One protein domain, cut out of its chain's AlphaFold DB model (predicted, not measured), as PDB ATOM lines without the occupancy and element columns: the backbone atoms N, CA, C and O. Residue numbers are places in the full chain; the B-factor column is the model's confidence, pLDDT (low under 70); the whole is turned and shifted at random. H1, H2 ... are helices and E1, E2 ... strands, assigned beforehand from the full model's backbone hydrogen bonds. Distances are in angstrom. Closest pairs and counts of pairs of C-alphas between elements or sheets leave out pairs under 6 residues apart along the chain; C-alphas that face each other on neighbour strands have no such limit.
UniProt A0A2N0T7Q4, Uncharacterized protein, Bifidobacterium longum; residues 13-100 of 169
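AT A GLANCE: This is residues 13 to 100 of the 169 residues of an uncharacterized protein of Bifidobacterium longum (UniProt A0A2N0T7Q4). Six antiparallel strands make one strongly twisted sheet, curled like part of a barrel, with edge strands E1 and E5 not paired to each other. Helix H2 packs on the sheet over E6, while the very short H1 only grazes the sheet, near both E1 and E5. The printed part has 88 residues, with two named helices and six named strands in the order H1 E1 E2 E3 H2 E4 E5 E6; across the sheet the order is E1, E2, E3, E6, E4, E5. The class is mixed, helices and strands; the whole is compact, with a radius of gyration of the C-alphas of 12.7 A and spans of 36 by 32 by 24 A.

IN THESE COORDINATES: H1 is residues 14 to 17, 4.9 A long, with C-alpha 14 at (1.005, 42.874, -41.674). E1 is residues 24 to 28, 13.1 A, and E2 is residues 35 to 39, 13.4 A. E3, residues 46 to 52, is 14.8 A long, with C-alpha 46 at (12.012, 42.915, -32.319). H2 is residues 55 to 62, 10.7 A. E4 is residues 67 to 72, 16.2 A, and E5 is residues 79 to 83, 13.2 A. E6 is residues 96 to 99, 9.7 A, with C-alpha 99 at (16.368, 45.174, -36.099).

HOW THE PARTS SIT: H1 only grazes the sheet; its closest C-alphas to E1 are those of Leu 14 and Thr 26, 7.5 A apart, and to E5 those of Phe 17 and Pro 79, 6.9 A. E1, E2 and E3 form a meander, each strand the antiparallel neighbour of the one before; N 25 and O 38 are 2.8 A apart, as are N 37 and O 47. E6 is the antiparallel neighbour of E3, with N 52 and O 96 at 2.8 A, and of E4, with N 68 and O 97 at 2.9 A. E3, H2 and E4 form a split strand-helix-strand unit, two strands of one sheet joined through a helix, with E6 between them in the sheet as the antiparallel neighbour of both, and its crossover is right-handed. H2 is on the sheet at a height of 9.1 A, over E6 and slantwise to it at 38 degrees on the local plane; their closest C-alphas, of Ala 60 and Ala 98, are 7.1 A apart. E4 and E5 form a hairpin, with N 69 and O 82 at 2.8 A. E1 and E5 are only just apart, at 8.4 A. In H2 every O i to N i+4 pair is within hydrogen-bond range; H1 is too short for such a pair, and its one O i to N i+3 pair is not within range.

THE WHOLE: The two C-alphas farthest apart, of Gly 31 and Ser 75, are 36.3 A apart. The printed part has no cut. The link from E5 to E6, residues 84 to 95, is long. The mean pLDDT of the printed part is 87.1; residues 41 to 43 and residue 74 are under 70.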
ATOM      1  N   TRP A  13      -1.216  45.050 -44.592       88.19
ATOM      2  CA  TRP A  13      -0.404  43.952 -45.109       88.19
ATOM      3  C   TRP A  13       0.245  43.100 -44.008       88.19
ATOM      4  O   TRP A  13       0.484  41.918 -44.226       88.19
ATOM      5  N   LEU A  14       0.455  43.642 -42.799       88.69
ATOM      6  CA  LEU A  14       1.005  42.874 -41.674       88.69
ATOM      7  C   LEU A  14       0.125  41.682 -41.291       88.69
ATOM      8  O   LEU A  14       0.633  40.684 -40.798       88.69
ATOM      9  N   ARG A  15      -1.194  41.773 -41.513       84.62
ATOM     10  CA  ARG A  15      -2.112  40.647 -41.277       84.62
ATOM     11  C   ARG A  15      -1.932  39.529 -42.304       84.62
ATOM     12  O   ARG A  15      -2.202  38.380 -41.989       84.62
ATOM     13  N   THR A  16      -1.505  39.877 -43.516       84.31
ATOM     14  CA  THR A  16      -1.201  38.925 -44.591       84.31
ATOM     15  C   THR A  16       0.182  38.313 -44.401       84.31
ATOM     16  O   THR A  16       0.357  37.122 -44.619       84.31
ATOM     17  N   PHE A  17       1.152  39.120 -43.966       86.06
ATOM     18  CA  PHE A  17       2.515  38.670 -43.688       86.06
ATOM     19  C   PHE A  17       2.587  37.750 -42.471       86.06
ATOM     20  O   PHE A  17       3.326  36.777 -42.485       86.06
ATOM     21  N   ILE A  18       1.798  38.033 -41.432       88.56
ATOM     22  CA  ILE A  18       1.770  37.265 -40.187       88.56
ATOM     23  C   ILE A  18       0.396  36.596 -40.054       88.56
ATOM     24  O   ILE A  18      -0.500  37.146 -39.397       88.56
ATOM     25  N   PRO A  19       0.182  35.438 -40.703       83.94
ATOM     26  CA  PRO A  19      -1.019  34.647 -40.480       83.94
ATOM     27  C   PRO A  19      -1.032  34.093 -39.049       83.94
ATOM     28  O   PRO A  19      -0.002  34.005 -38.388       83.94
ATOM     29  N   LYS A  20      -2.204  33.670 -38.561       81.25
ATOM     30  CA  LYS A  20      -2.371  33.165 -37.180       81.25
ATOM     31  C   LYS A  20      -1.510  31.939 -36.849       81.25
ATOM     32  O   LYS A  20      -1.296  31.661 -35.678       81.25
ATOM     33  N   THR A  21      -1.089  31.197 -37.867       80.88
ATOM     34  CA  THR A  21      -0.243  30.004 -37.761       80.88
ATOM     35  C   THR A  21       1.248  30.326 -37.716       80.88
ATOM     36  O   THR A  21       2.044  29.421 -37.501       80.88
ATOM     37  N   SER A  22       1.632  31.585 -37.950       83.38
ATOM     38  CA  SER A  22       3.026  32.014 -37.918       83.38
ATOM     39  C   SER A  22       3.515  32.171 -36.474       83.38
ATOM     40  O   SER A  22       2.757  32.655 -35.627       83.38
ATOM     41  N   PRO A  23       4.786  31.843 -36.195       84.00
ATOM     42  CA  PRO A  23       5.421  32.149 -34.914       84.00
ATOM     43  C   PRO A  23       5.704  33.642 -34.722       84.00
ATOM     44  O   PRO A  23       5.942  34.099 -33.602       84.00
ATOM     45  N   LEU A  24       5.650  34.421 -35.804       89.44
ATOM     46  CA  LEU A  24       5.816  35.862 -35.753       89.44
ATOM     47  C   LEU A  24       4.576  36.514 -35.147       89.44
ATOM     48  O   LEU A  24       3.442  36.093 -35.369       89.44
ATOM     49  N   VAL A  25       4.777  37.596 -34.402       90.44
ATOM     50  CA  VAL A  25       3.693  38.355 -33.786       90.44
ATOM     51  C   VAL A  25       3.880  39.834 -34.039       90.44
ATOM     52  O   VAL A  25       4.959  40.392 -33.878       90.44
ATOM     53  N   THR A  26       2.789  40.503 -34.413       91.38
ATOM     54  CA  THR A  26       2.786  41.963 -34.416       91.38
ATOM     55  C   THR A  26       2.632  42.478 -32.989       91.38
ATOM     56  O   THR A  26       1.588  42.254 -32.371       91.38
ATOM     57  N   ALA A  27       3.616  43.229 -32.511       91.06
ATOM     58  CA  ALA A  27       3.582  43.926 -31.233       91.06
ATOM     59  C   ALA A  27       3.718  45.443 -31.436       91.06
ATOM     60  O   ALA A  27       3.936  45.927 -32.549       91.06
ATOM     61  N   VAL A  28       3.537  46.201 -30.358       92.69
ATOM     62  CA  VAL A  28       3.818  47.638 -30.313       92.69
ATOM     63  C   VAL A  28       4.998  47.823 -29.375       92.69
ATOM     64  O   VAL A  28       4.972  47.279 -28.277       92.69
ATOM     65  N   CYS A  29       6.018  48.561 -29.804       91.75
ATOM     66  CA  CYS A  29       7.160  48.883 -28.958       91.75
ATOM     67  C   CYS A  29       6.723  49.770 -27.780       91.75
ATOM     68  O   CYS A  29       6.106  50.816 -27.994       91.75
ATOM     69  N   ASP A  30       7.100  49.396 -26.558       89.56
ATOM     70  CA  ASP A  30       6.736  50.118 -25.332       89.56
ATOM     71  C   ASP A  30       7.342  51.530 -25.267       89.56
ATOM     72  O   ASP A  30       6.714  52.449 -24.742       89.56
ATOM     73  N   GLY A  31       8.543  51.725 -25.826       90.06
ATOM     74  CA  GLY A  31       9.257  53.004 -25.767       90.06
ATOM     75  C   GLY A  31       8.810  54.009 -26.831       90.06
ATOM     76  O   GLY A  31       8.511  55.164 -26.526       90.06
ATOM     77  N   CYS A  32       8.740  53.586 -28.098       91.00
ATOM     78  CA  CYS A  32       8.427  54.488 -29.212       91.00
ATOM     79  C   CYS A  32       6.990  54.375 -29.742       91.00
ATOM     80  O   CYS A  32       6.558  55.244 -30.497       91.00
ATOM     81  N   GLY A  33       6.228  53.348 -29.352       90.56
ATOM     82  CA  GLY A  33       4.843  53.143 -29.785       90.56
ATOM     83  C   GLY A  33       4.675  52.763 -31.262       90.56
ATOM     84  O   GLY A  33       3.559  52.836 -31.782       90.56
ATOM     85  N   LEU A  34       5.756  52.390 -31.954       91.75
ATOM     86  CA  LEU A  34       5.716  51.897 -33.334       91.75
ATOM     87  C   LEU A  34       5.347  50.412 -33.381       91.75
ATOM     88  O   LEU A  34       5.609  49.669 -32.431       91.75
ATOM     89  N   TYR A  35       4.756  49.973 -34.494       92.88
ATOM     90  CA  TYR A  35       4.545  48.544 -34.716       92.88
ATOM     91  C   TYR A  35       5.864  47.840 -35.020       92.88
ATOM     92  O   TYR A  35       6.639  48.290 -35.864       92.88
ATOM     93  N   VAL A  36       6.062  46.698 -34.371       93.31
ATOM     94  CA  VAL A  36       7.220  45.823 -34.545       93.31
ATOM     95  C   VAL A  36       6.762  44.389 -34.782       93.31
ATOM     96  O   VAL A  36       5.643  43.998 -34.428       93.31
ATOM     97  N   ILE A  37       7.632  43.607 -35.405       93.06
ATOM     98  CA  ILE A  37       7.468  42.172 -35.598       93.06
ATOM     99  C   ILE A  37       8.363  41.479 -34.577       93.06
ATOM    100  O   ILE A  37       9.560  41.729 -34.543       93.06
ATOM    101  N   GLN A  38       7.781  40.634 -33.739       91.31
ATOM    102  CA  GLN A  38       8.514  39.823 -32.773       91.31
ATOM    103  C   GLN A  38       8.507  38.373 -33.217       91.31
ATOM    104  O   GLN A  38       7.461  37.862 -33.621       91.31
ATOM    105  N   ASP A  39       9.655  37.719 -33.117       86.75
ATOM    106  CA  ASP A  39       9.767  36.280 -33.318       86.75
ATOM    107  C   ASP A  39       9.654  35.566 -31.966       86.75
ATOM    108  O   ASP A  39      10.428  35.845 -31.051       86.75
ATOM    109  N   ARG A  40       8.648  34.694 -31.814       74.50
ATOM    110  CA  ARG A  40       8.414  33.948 -30.566       74.50
ATOM    111  C   ARG A  40       9.129  32.604 -30.507       74.50
ATOM    112  O   ARG A  40       9.184  32.025 -29.425       74.50
ATOM    113  N   GLU A  41       9.611  32.089 -31.636       69.62
ATOM    114  CA  GLU A  41      10.337  30.813 -31.672       69.62
ATOM    115  C   GLU A  41      11.831  30.987 -31.369       69.62
ATOM    116  O   GLU A  41      12.471  30.051 -30.898       69.62
ATOM    117  N   ASN A  42      12.373  32.189 -31.580       65.12
ATOM    118  CA  ASN A  42      13.773  32.527 -31.328       65.12
ATOM    119  C   ASN A  42      13.963  33.356 -30.040       65.12
ATOM    120  O   ASN A  42      13.044  33.551 -29.242       65.12
ATOM    121  N   VAL A  43      15.190  33.851 -29.823       64.06
ATOM    122  CA  VAL A  43      15.455  34.953 -28.882       64.06
ATOM    123  C   VAL A  43      14.485  36.079 -29.242       64.06
ATOM    124  O   VAL A  43      14.374  36.387 -30.421       64.06
ATOM    125  N   TRP A  44      13.754  36.631 -28.265       71.19
ATOM    126  CA  TRP A  44      12.672  37.623 -28.420       71.19
ATOM    127  C   TRP A  44      13.134  38.948 -29.063       71.19
ATOM    128  O   TRP A  44      13.103  40.023 -28.461       71.19
ATOM    129  N   GLU A  45      13.584  38.877 -30.305       87.69
ATOM    130  CA  GLU A  45      14.086  39.978 -31.100       87.69
ATOM    131  C   GLU A  45      12.908  40.715 -31.724       87.69
ATOM    132  O   GLU A  45      11.895  40.131 -32.123       87.69
ATOM    133  N   SER A  46      13.030  42.036 -31.764       92.12
ATOM    134  CA  SER A  46      12.012  42.915 -32.319       92.12
ATOM    135  C   SER A  46      12.544  43.523 -33.604       92.12
ATOM    136  O   SER A  46      13.615  44.117 -33.615       92.12
ATOM    137  N   TRP A  47      11.778  43.409 -34.675       93.62
ATOM    138  CA  TRP A  47      12.142  43.846 -36.014       93.62
ATOM    139  C   TRP A  47      11.199  44.955 -36.479       93.62
ATOM    140  O   TRP A  47       9.994  44.923 -36.203       93.62
ATOM    141  N   ASP A  48      11.727  45.940 -37.199       94.31
ATOM    142  CA  ASP A  48      10.901  46.922 -37.893       94.31
ATOM    143  C   ASP A  48      10.105  46.220 -39.001       94.31
ATOM    144  O   ASP A  48      10.627  45.349 -39.692       94.31
ATOM    145  N   TYR A  49       8.836  46.591 -39.202       91.88
ATOM    146  CA  TYR A  49       8.017  45.912 -40.213       91.88
ATOM    147  C   TYR A  49       8.390  46.255 -41.658       91.88
ATOM    148  O   TYR A  49       7.921  45.584 -42.567       91.88
ATOM    149  N   GLY A  50       9.121  47.337 -41.917       92.50
ATOM    150  CA  GLY A  50       9.419  47.746 -43.288       92.50
ATOM    151  C   GLY A  50      10.412  46.801 -43.947       92.50
ATOM    152  O   GLY A  50      11.473  46.546 -43.382       92.50
ATOM    153  N   LEU A  51      10.088  46.315 -45.147       92.38
ATOM    154  CA  LEU A  51      11.014  45.468 -45.896       92.38
ATOM    155  C   LEU A  51      12.230  46.255 -46.369       92.38
ATOM    156  O   LEU A  51      12.102  47.317 -46.983       92.38
ATOM    157  N   VAL A  52      13.398  45.688 -46.110       93.50
ATOM    158  CA  VAL A  52      14.705  46.209 -46.489       93.50
ATOM    159  C   VAL A  52      15.205  45.410 -47.689       93.50
ATOM    160  O   VAL A  52      15.470  44.215 -47.580       93.50
ATOM    161  N   GLU A  53      15.301  46.076 -48.836       92.44
ATOM    162  CA  GLU A  53      15.701  45.514 -50.133       92.44
ATOM    163  C   GLU A  53      16.471  46.571 -50.938       92.44
ATOM    164  O   GLU A  53      16.186  47.768 -50.814       92.44
ATOM    165  N   GLY A  54      17.398  46.138 -51.800       89.69
ATOM    166  CA  GLY A  54      18.147  47.032 -52.690       89.69
ATOM    167  C   GLY A  54      18.898  48.125 -51.923       89.69
ATOM    168  O   GLY A  54      19.669  47.830 -51.012       89.69
ATOM    169  N   ASP A  55      18.649  49.391 -52.254       91.69
ATOM    170  CA  ASP A  55      19.320  50.541 -51.625       91.69
ATOM    171  C   ASP A  55      19.099  50.613 -50.107       91.69
ATOM    172  O   ASP A  55      20.014  50.975 -49.364       91.69
ATOM    173  N   ASP A  56      17.927  50.192 -49.619       92.62
ATOM    174  CA  ASP A  56      17.617  50.188 -48.184       92.62
ATOM    175  C   ASP A  56      18.559  49.246 -47.421       92.62
ATOM    176  O   ASP A  56      18.896  49.498 -46.264       92.62
ATOM    177  N   LEU A  57      18.994  48.155 -48.062       92.31
ATOM    178  CA  LEU A  57      19.936  47.202 -47.479       92.31
ATOM    179  C   LEU A  57      21.317  47.835 -47.316       92.31
ATOM    180  O   LEU A  57      21.952  47.665 -46.278       92.31
ATOM    181  N   THR A  58      21.746  48.630 -48.294       91.56
ATOM    182  CA  THR A  58      22.982  49.416 -48.201       91.56
ATOM    183  C   THR A  58      22.897  50.424 -47.057       91.56
ATOM    184  O   THR A  58      23.822  50.520 -46.251       91.56
ATOM    185  N   VAL A  59      21.762  51.119 -46.920       93.81
ATOM    186  CA  VAL A  59      21.508  52.030 -45.790       93.81
ATOM    187  C   VAL A  59      21.566  51.279 -44.458       93.81
ATOM    188  O   VAL A  59      22.193  51.760 -43.516       93.81
ATOM    189  N   ALA A  60      20.971  50.086 -44.372       93.62
ATOM    190  CA  ALA A  60      21.018  49.261 -43.167       93.62
ATOM    191  C   ALA A  60      22.456  48.899 -42.769       93.62
ATOM    192  O   ALA A  60      22.821  49.044 -41.603       93.62
ATOM    193  N   ILE A  61      23.281  48.498 -43.743       91.25
ATOM    194  CA  ILE A  61      24.691  48.153 -43.532       91.25
ATOM    195  C   ILE A  61      25.490  49.375 -43.064       91.25
ATOM    196  O   ILE A  61      26.201  49.283 -42.066       91.25
ATOM    197  N   ILE A  62      25.342  50.527 -43.731       94.31
ATOM    198  CA  ILE A  62      26.051  51.771 -43.371       94.31
ATOM    199  C   ILE A  62      25.684  52.225 -41.955       94.31
ATOM    200  O   ILE A  62      26.551  52.645 -41.193       94.31
ATOM    201  N   LEU A  63      24.406  52.120 -41.584       93.31
ATOM    202  CA  LEU A  63      23.926  52.475 -40.248       93.31
ATOM    203  C   LEU A  63      24.243  51.409 -39.183       93.31
ATOM    204  O   LEU A  63      23.836  51.576 -38.033       93.31
ATOM    205  N   GLY A  64      24.920  50.314 -39.545       91.75
ATOM    206  CA  GLY A  64      25.256  49.226 -38.626       91.75
ATOM    207  C   GLY A  64      24.028  48.516 -38.054       91.75
ATOM    208  O   GLY A  64      24.076  47.998 -36.940       91.75
ATOM    209  N   ARG A  65      22.906  48.521 -38.781       93.38
ATOM    210  CA  ARG A  65      21.655  47.904 -38.338       93.38
ATOM    211  C   ARG A  65      21.689  46.403 -38.598       93.38
ATOM    212  O   ARG A  65      21.809  46.008 -39.758       93.38
ATOM    213  N   PRO A  66      21.522  45.556 -37.565       92.12
ATOM    214  CA  PRO A  66      21.376  44.125 -37.780       92.12
ATOM    215  C   PRO A  66      20.161  43.841 -38.666       92.12
ATOM    216  O   PRO A  66      19.116  44.481 -38.520       92.12
ATOM    217  N   VAL A  67      20.297  42.880 -39.574       93.44
ATOM    218  CA  VAL A  67      19.237  42.467 -40.497       93.44
ATOM    219  C   VAL A  67      18.986  40.969 -40.387       93.44
ATOM    220  O   VAL A  67      19.895  40.196 -40.095       93.44
ATOM    221  N   THR A  68      17.751  40.553 -40.642       92.38
ATOM    222  CA  THR A  68      17.371  39.142 -40.773       92.38
ATOM    223  C   THR A  68      16.707  38.917 -42.119       92.38
ATOM    224  O   THR A  68      15.952  39.768 -42.599       92.38
ATOM    225  N   ARG A  69      17.004  37.789 -42.765       92.00
ATOM    226  CA  ARG A  69      16.479  37.471 -44.091       92.00
ATOM    227  C   ARG A  69      15.073  36.913 -43.975       92.00
ATOM    228  O   ARG A  69      14.846  35.912 -43.298       92.00
ATOM    229  N   VAL A  70      14.147  37.494 -44.722       90.19
ATOM    230  CA  VAL A  70      12.793  36.970 -44.882       90.19
ATOM    231  C   VAL A  70      12.815  35.895 -45.961       90.19
ATOM    232  O   VAL A  70      13.157  36.150 -47.114       90.19
ATOM    233  N   THR A  71      12.455  34.669 -45.591       87.25
ATOM    234  CA  THR A  71      12.361  33.534 -46.513       87.25
ATOM    235  C   THR A  71      10.924  33.038 -46.566       87.25
ATOM    236  O   THR A  71      10.357  32.660 -45.544       87.25
ATOM    237  N   TRP A  72      10.336  32.996 -47.761       81.62
ATOM    238  CA  TRP A  72       9.008  32.422 -47.964       81.62
ATOM    239  C   TRP A  72       9.115  30.975 -48.445       81.62
ATOM    240  O   TRP A  72       9.586  30.720 -49.555       81.62
ATOM    241  N   LEU A  73       8.664  30.022 -47.625       76.56
ATOM    242  CA  LEU A  73       8.545  28.619 -48.021       76.56
ATOM    243  C   LEU A  73       7.079  28.306 -48.359       76.56
ATOM    244  O   LEU A  73       6.229  28.408 -47.472       76.56
ATOM    245  N   PRO A  74       6.760  27.885 -49.601       69.88
ATOM    246  CA  PRO A  74       5.385  27.572 -49.996       69.88
ATOM    247  C   PRO A  74       4.712  26.513 -49.113       69.88
ATOM    248  O   PRO A  74       3.522  26.605 -48.853       69.88
ATOM    249  N   SER A  75       5.481  25.547 -48.605       72.19
ATOM    250  CA  SER A  75       4.993  24.472 -47.730       72.19
ATOM    251  C   SER A  75       4.554  24.944 -46.342       72.19
ATOM    252  O   SER A  75       3.747  24.280 -45.701       72.19
ATOM    253  N   VAL A  76       5.096  26.067 -45.870       75.44
ATOM    254  CA  VAL A  76       4.884  26.586 -44.510       75.44
ATOM    255  C   VAL A  76       3.742  27.612 -44.480       75.44
ATOM    256  O   VAL A  76       3.085  27.802 -43.456       75.44
ATOM    257  N   GLY A  77       3.474  28.267 -45.616       77.06
ATOM    258  CA  GLY A  77       2.377  29.228 -45.767       77.06
ATOM    259  C   GLY A  77       2.567  30.540 -44.994       77.06
ATOM    260  O   GLY A  77       1.641  31.345 -44.926       77.06
ATOM    261  N   HIS A  78       3.745  30.762 -44.406       81.06
ATOM    262  CA  HIS A  78       4.115  31.984 -43.697       81.06
ATOM    263  C   HIS A  78       5.625  32.265 -43.840       81.06
ATOM    264  O   HIS A  78       6.385  31.362 -44.209       81.06
ATOM    265  N   PRO A  79       6.077  33.508 -43.596       84.88
ATOM    266  CA  PRO A  79       7.473  33.881 -43.746       84.88
ATOM    267  C   PRO A  79       8.286  33.392 -42.548       84.88
ATOM    268  O   PRO A  79       7.852  33.505 -41.403       84.88
ATOM    269  N   LEU A  80       9.488  32.897 -42.827       86.88
ATOM    270  CA  LEU A  80      10.479  32.526 -41.824       86.88
ATOM    271  C   LEU A  80      11.601  33.557 -41.803       86.88
ATOM    272  O   LEU A  80      12.053  34.013 -42.858       86.88
ATOM    273  N   LEU A  81      12.071  33.886 -40.604       89.00
ATOM    274  CA  LEU A  81      13.233  34.742 -40.410       89.00
ATOM    275  C   LEU A  81      14.480  33.860 -40.324       89.00
ATOM    276  O   LEU A  81      14.540  32.917 -39.537       89.00
ATOM    277  N   ARG A  82      15.468  34.133 -41.175       87.81
ATOM    278  CA  ARG A  82      16.757  33.439 -41.183       87.81
ATOM    279  C   ARG A  82      17.872  34.416 -40.863       87.81
ATOM    280  O   ARG A  82      17.999  35.451 -41.514       87.81
ATOM    281  N   SER A  83      18.722  34.028 -39.918       86.19
ATOM    282  CA  SER A  83      19.953  34.759 -39.630       86.19
ATOM    283  C   SER A  83      20.805  34.911 -40.895       86.19
ATOM    284  O   SER A  83      20.945  33.972 -41.682       86.19
ATOM    285  N   THR A  84      21.378  36.100 -41.075       84.25
ATOM    286  CA  THR A  84      22.322  36.422 -42.155       84.25
ATOM    287  C   THR A  84      23.778  36.177 -41.755       84.25
ATOM    288  O   THR A  84      24.691  36.488 -42.518       84.25
ATOM    289  N   CYS A  85      24.021  35.648 -40.553       80.00
ATOM    290  CA  CYS A  85      25.363  35.405 -40.040       80.00
ATOM    291  C   CYS A  85      26.019  34.175 -40.693       80.00
ATOM    292  O   CYS A  85      25.355  33.210 -41.080       80.00
ATOM    293  N   GLY A  86      27.351  34.190 -40.772       79.69
ATOM    294  CA  GLY A  86      28.145  33.075 -41.294       79.69
ATOM    295  C   GLY A  86      27.920  32.825 -42.787       79.69
ATOM    296  O   GLY A  86      27.811  33.760 -43.576       79.69
ATOM    297  N   ASN A  87      27.833  31.551 -43.175       72.69
ATOM    298  CA  ASN A  87      27.758  31.129 -44.580       72.69
ATOM    299  C   ASN A  87      26.452  31.528 -45.290       72.69
ATOM    300  O   ASN A  87      26.383  31.446 -46.514       72.69
ATOM    301  N   ALA A  88      25.409  31.926 -44.549       77.75
ATOM    302  CA  ALA A  88      24.156  32.400 -45.139       77.75
ATOM    303  C   ALA A  88      24.328  33.769 -45.817       77.75
ATOM    304  O   ALA A  88      23.741  34.001 -46.876       77.75
ATOM    305  N   GLY A  89      25.157  34.634 -45.219       84.19
ATOM    306  CA  GLY A  89      25.536  35.940 -45.742       84.19
ATOM    307  C   GLY A  89      24.376  36.908 -45.996       84.19
ATOM    308  O   GLY A  89      23.196  36.618 -45.778       84.19
ATOM    309  N   ILE A  90      24.739  38.089 -46.496       88.19
ATOM    310  CA  ILE A  90      23.800  39.071 -47.038       88.19
ATOM    311  C   ILE A  90      23.840  38.955 -48.561       88.19
ATOM    312  O   ILE A  90      24.867  39.203 -49.187       88.19
ATOM    313  N   MET A  91      22.714  38.568 -49.150       87.19
ATOM    314  CA  MET A  91      22.504  38.520 -50.594       87.19
ATOM    315  C   MET A  91      21.863  39.824 -51.099       87.19
ATOM    316  O   MET A  91      20.903  40.290 -50.474       87.19
ATOM    317  N   PRO A  92      22.328  40.386 -52.228       85.38
ATOM    318  CA  PRO A  92      21.835  41.664 -52.752       85.38
ATOM    319  C   PRO A  92      20.382  41.604 -53.255       85.38
ATOM    320  O   PRO A  92      19.692  42.617 -53.261       85.38
ATOM    321  N   ASP A  93      19.904  40.421 -53.645       85.19
ATOM    322  CA  ASP A  93      18.542  40.156 -54.126       85.19
ATOM    323  C   ASP A  93      17.579  39.697 -53.011       85.19
ATOM    324  O   ASP A  93      16.430  39.335 -53.270       85.19
ATOM    325  N   GLY A  94      18.048  39.665 -51.761       87.75
ATOM    326  CA  GLY A  94      17.261  39.217 -50.619       87.75
ATOM    327  C   GLY A  94      16.296  40.279 -50.095       87.75
ATOM    328  O   GLY A  94      16.541  41.477 -50.204       87.75
ATOM    329  N   GLN A  95      15.226  39.811 -49.449       91.56
ATOM    330  CA  GLN A  95      14.340  40.643 -48.638       91.56
ATOM    331  C   GLN A  95      14.718  40.498 -47.168       91.56
ATOM    332  O   GLN A  95      14.909  39.376 -46.686       91.56
ATOM    333  N   TYR A  96      14.801  41.614 -46.451       93.62
ATOM    334  CA  TYR A  96      15.234  41.634 -45.060       93.62
ATOM    335  C   TYR A  96      14.279  42.430 -44.175       93.62
ATOM    336  O   TYR A  96      13.530  43.286 -44.641       93.62
ATOM    337  N   LEU A  97      14.339  42.162 -42.874       94.25
ATOM    338  CA  LEU A  97      13.852  43.072 -41.842       94.25
ATOM    339  C   LEU A  97      15.053  43.617 -41.080       94.25
ATOM    340  O   LEU A  97      15.995  42.877 -40.794       94.25
ATOM    341  N   ALA A  98      15.012  44.902 -40.743       95.00
ATOM    342  CA  ALA A  98      16.011  45.514 -39.880       95.00
ATOM    343  C   ALA A  98      15.598  45.419 -38.413       95.00
ATOM    344  O   ALA A  98      14.415  45.525 -38.077       95.00
ATOM    345  N   MET A  99      16.581  45.224 -37.538       94.12
ATOM    346  CA  MET A  99      16.368  45.174 -36.099       94.12
ATOM    347  C   MET A  99      15.764  46.494 -35.629       94.12
ATOM    348  O   MET A  99      16.240  47.585 -35.976       94.12
ATOM    349  N   HIS A 100      14.716  46.386 -34.821       94.44
ATOM    350  CA  HIS A 100      14.083  47.536 -34.213       94.44
ATOM    351  C   HIS A 100      15.016  48.129 -33.161       94.44
ATOM    352  O   HIS A 100      15.336  47.499 -32.153       94.44
TER     353      HIS A 100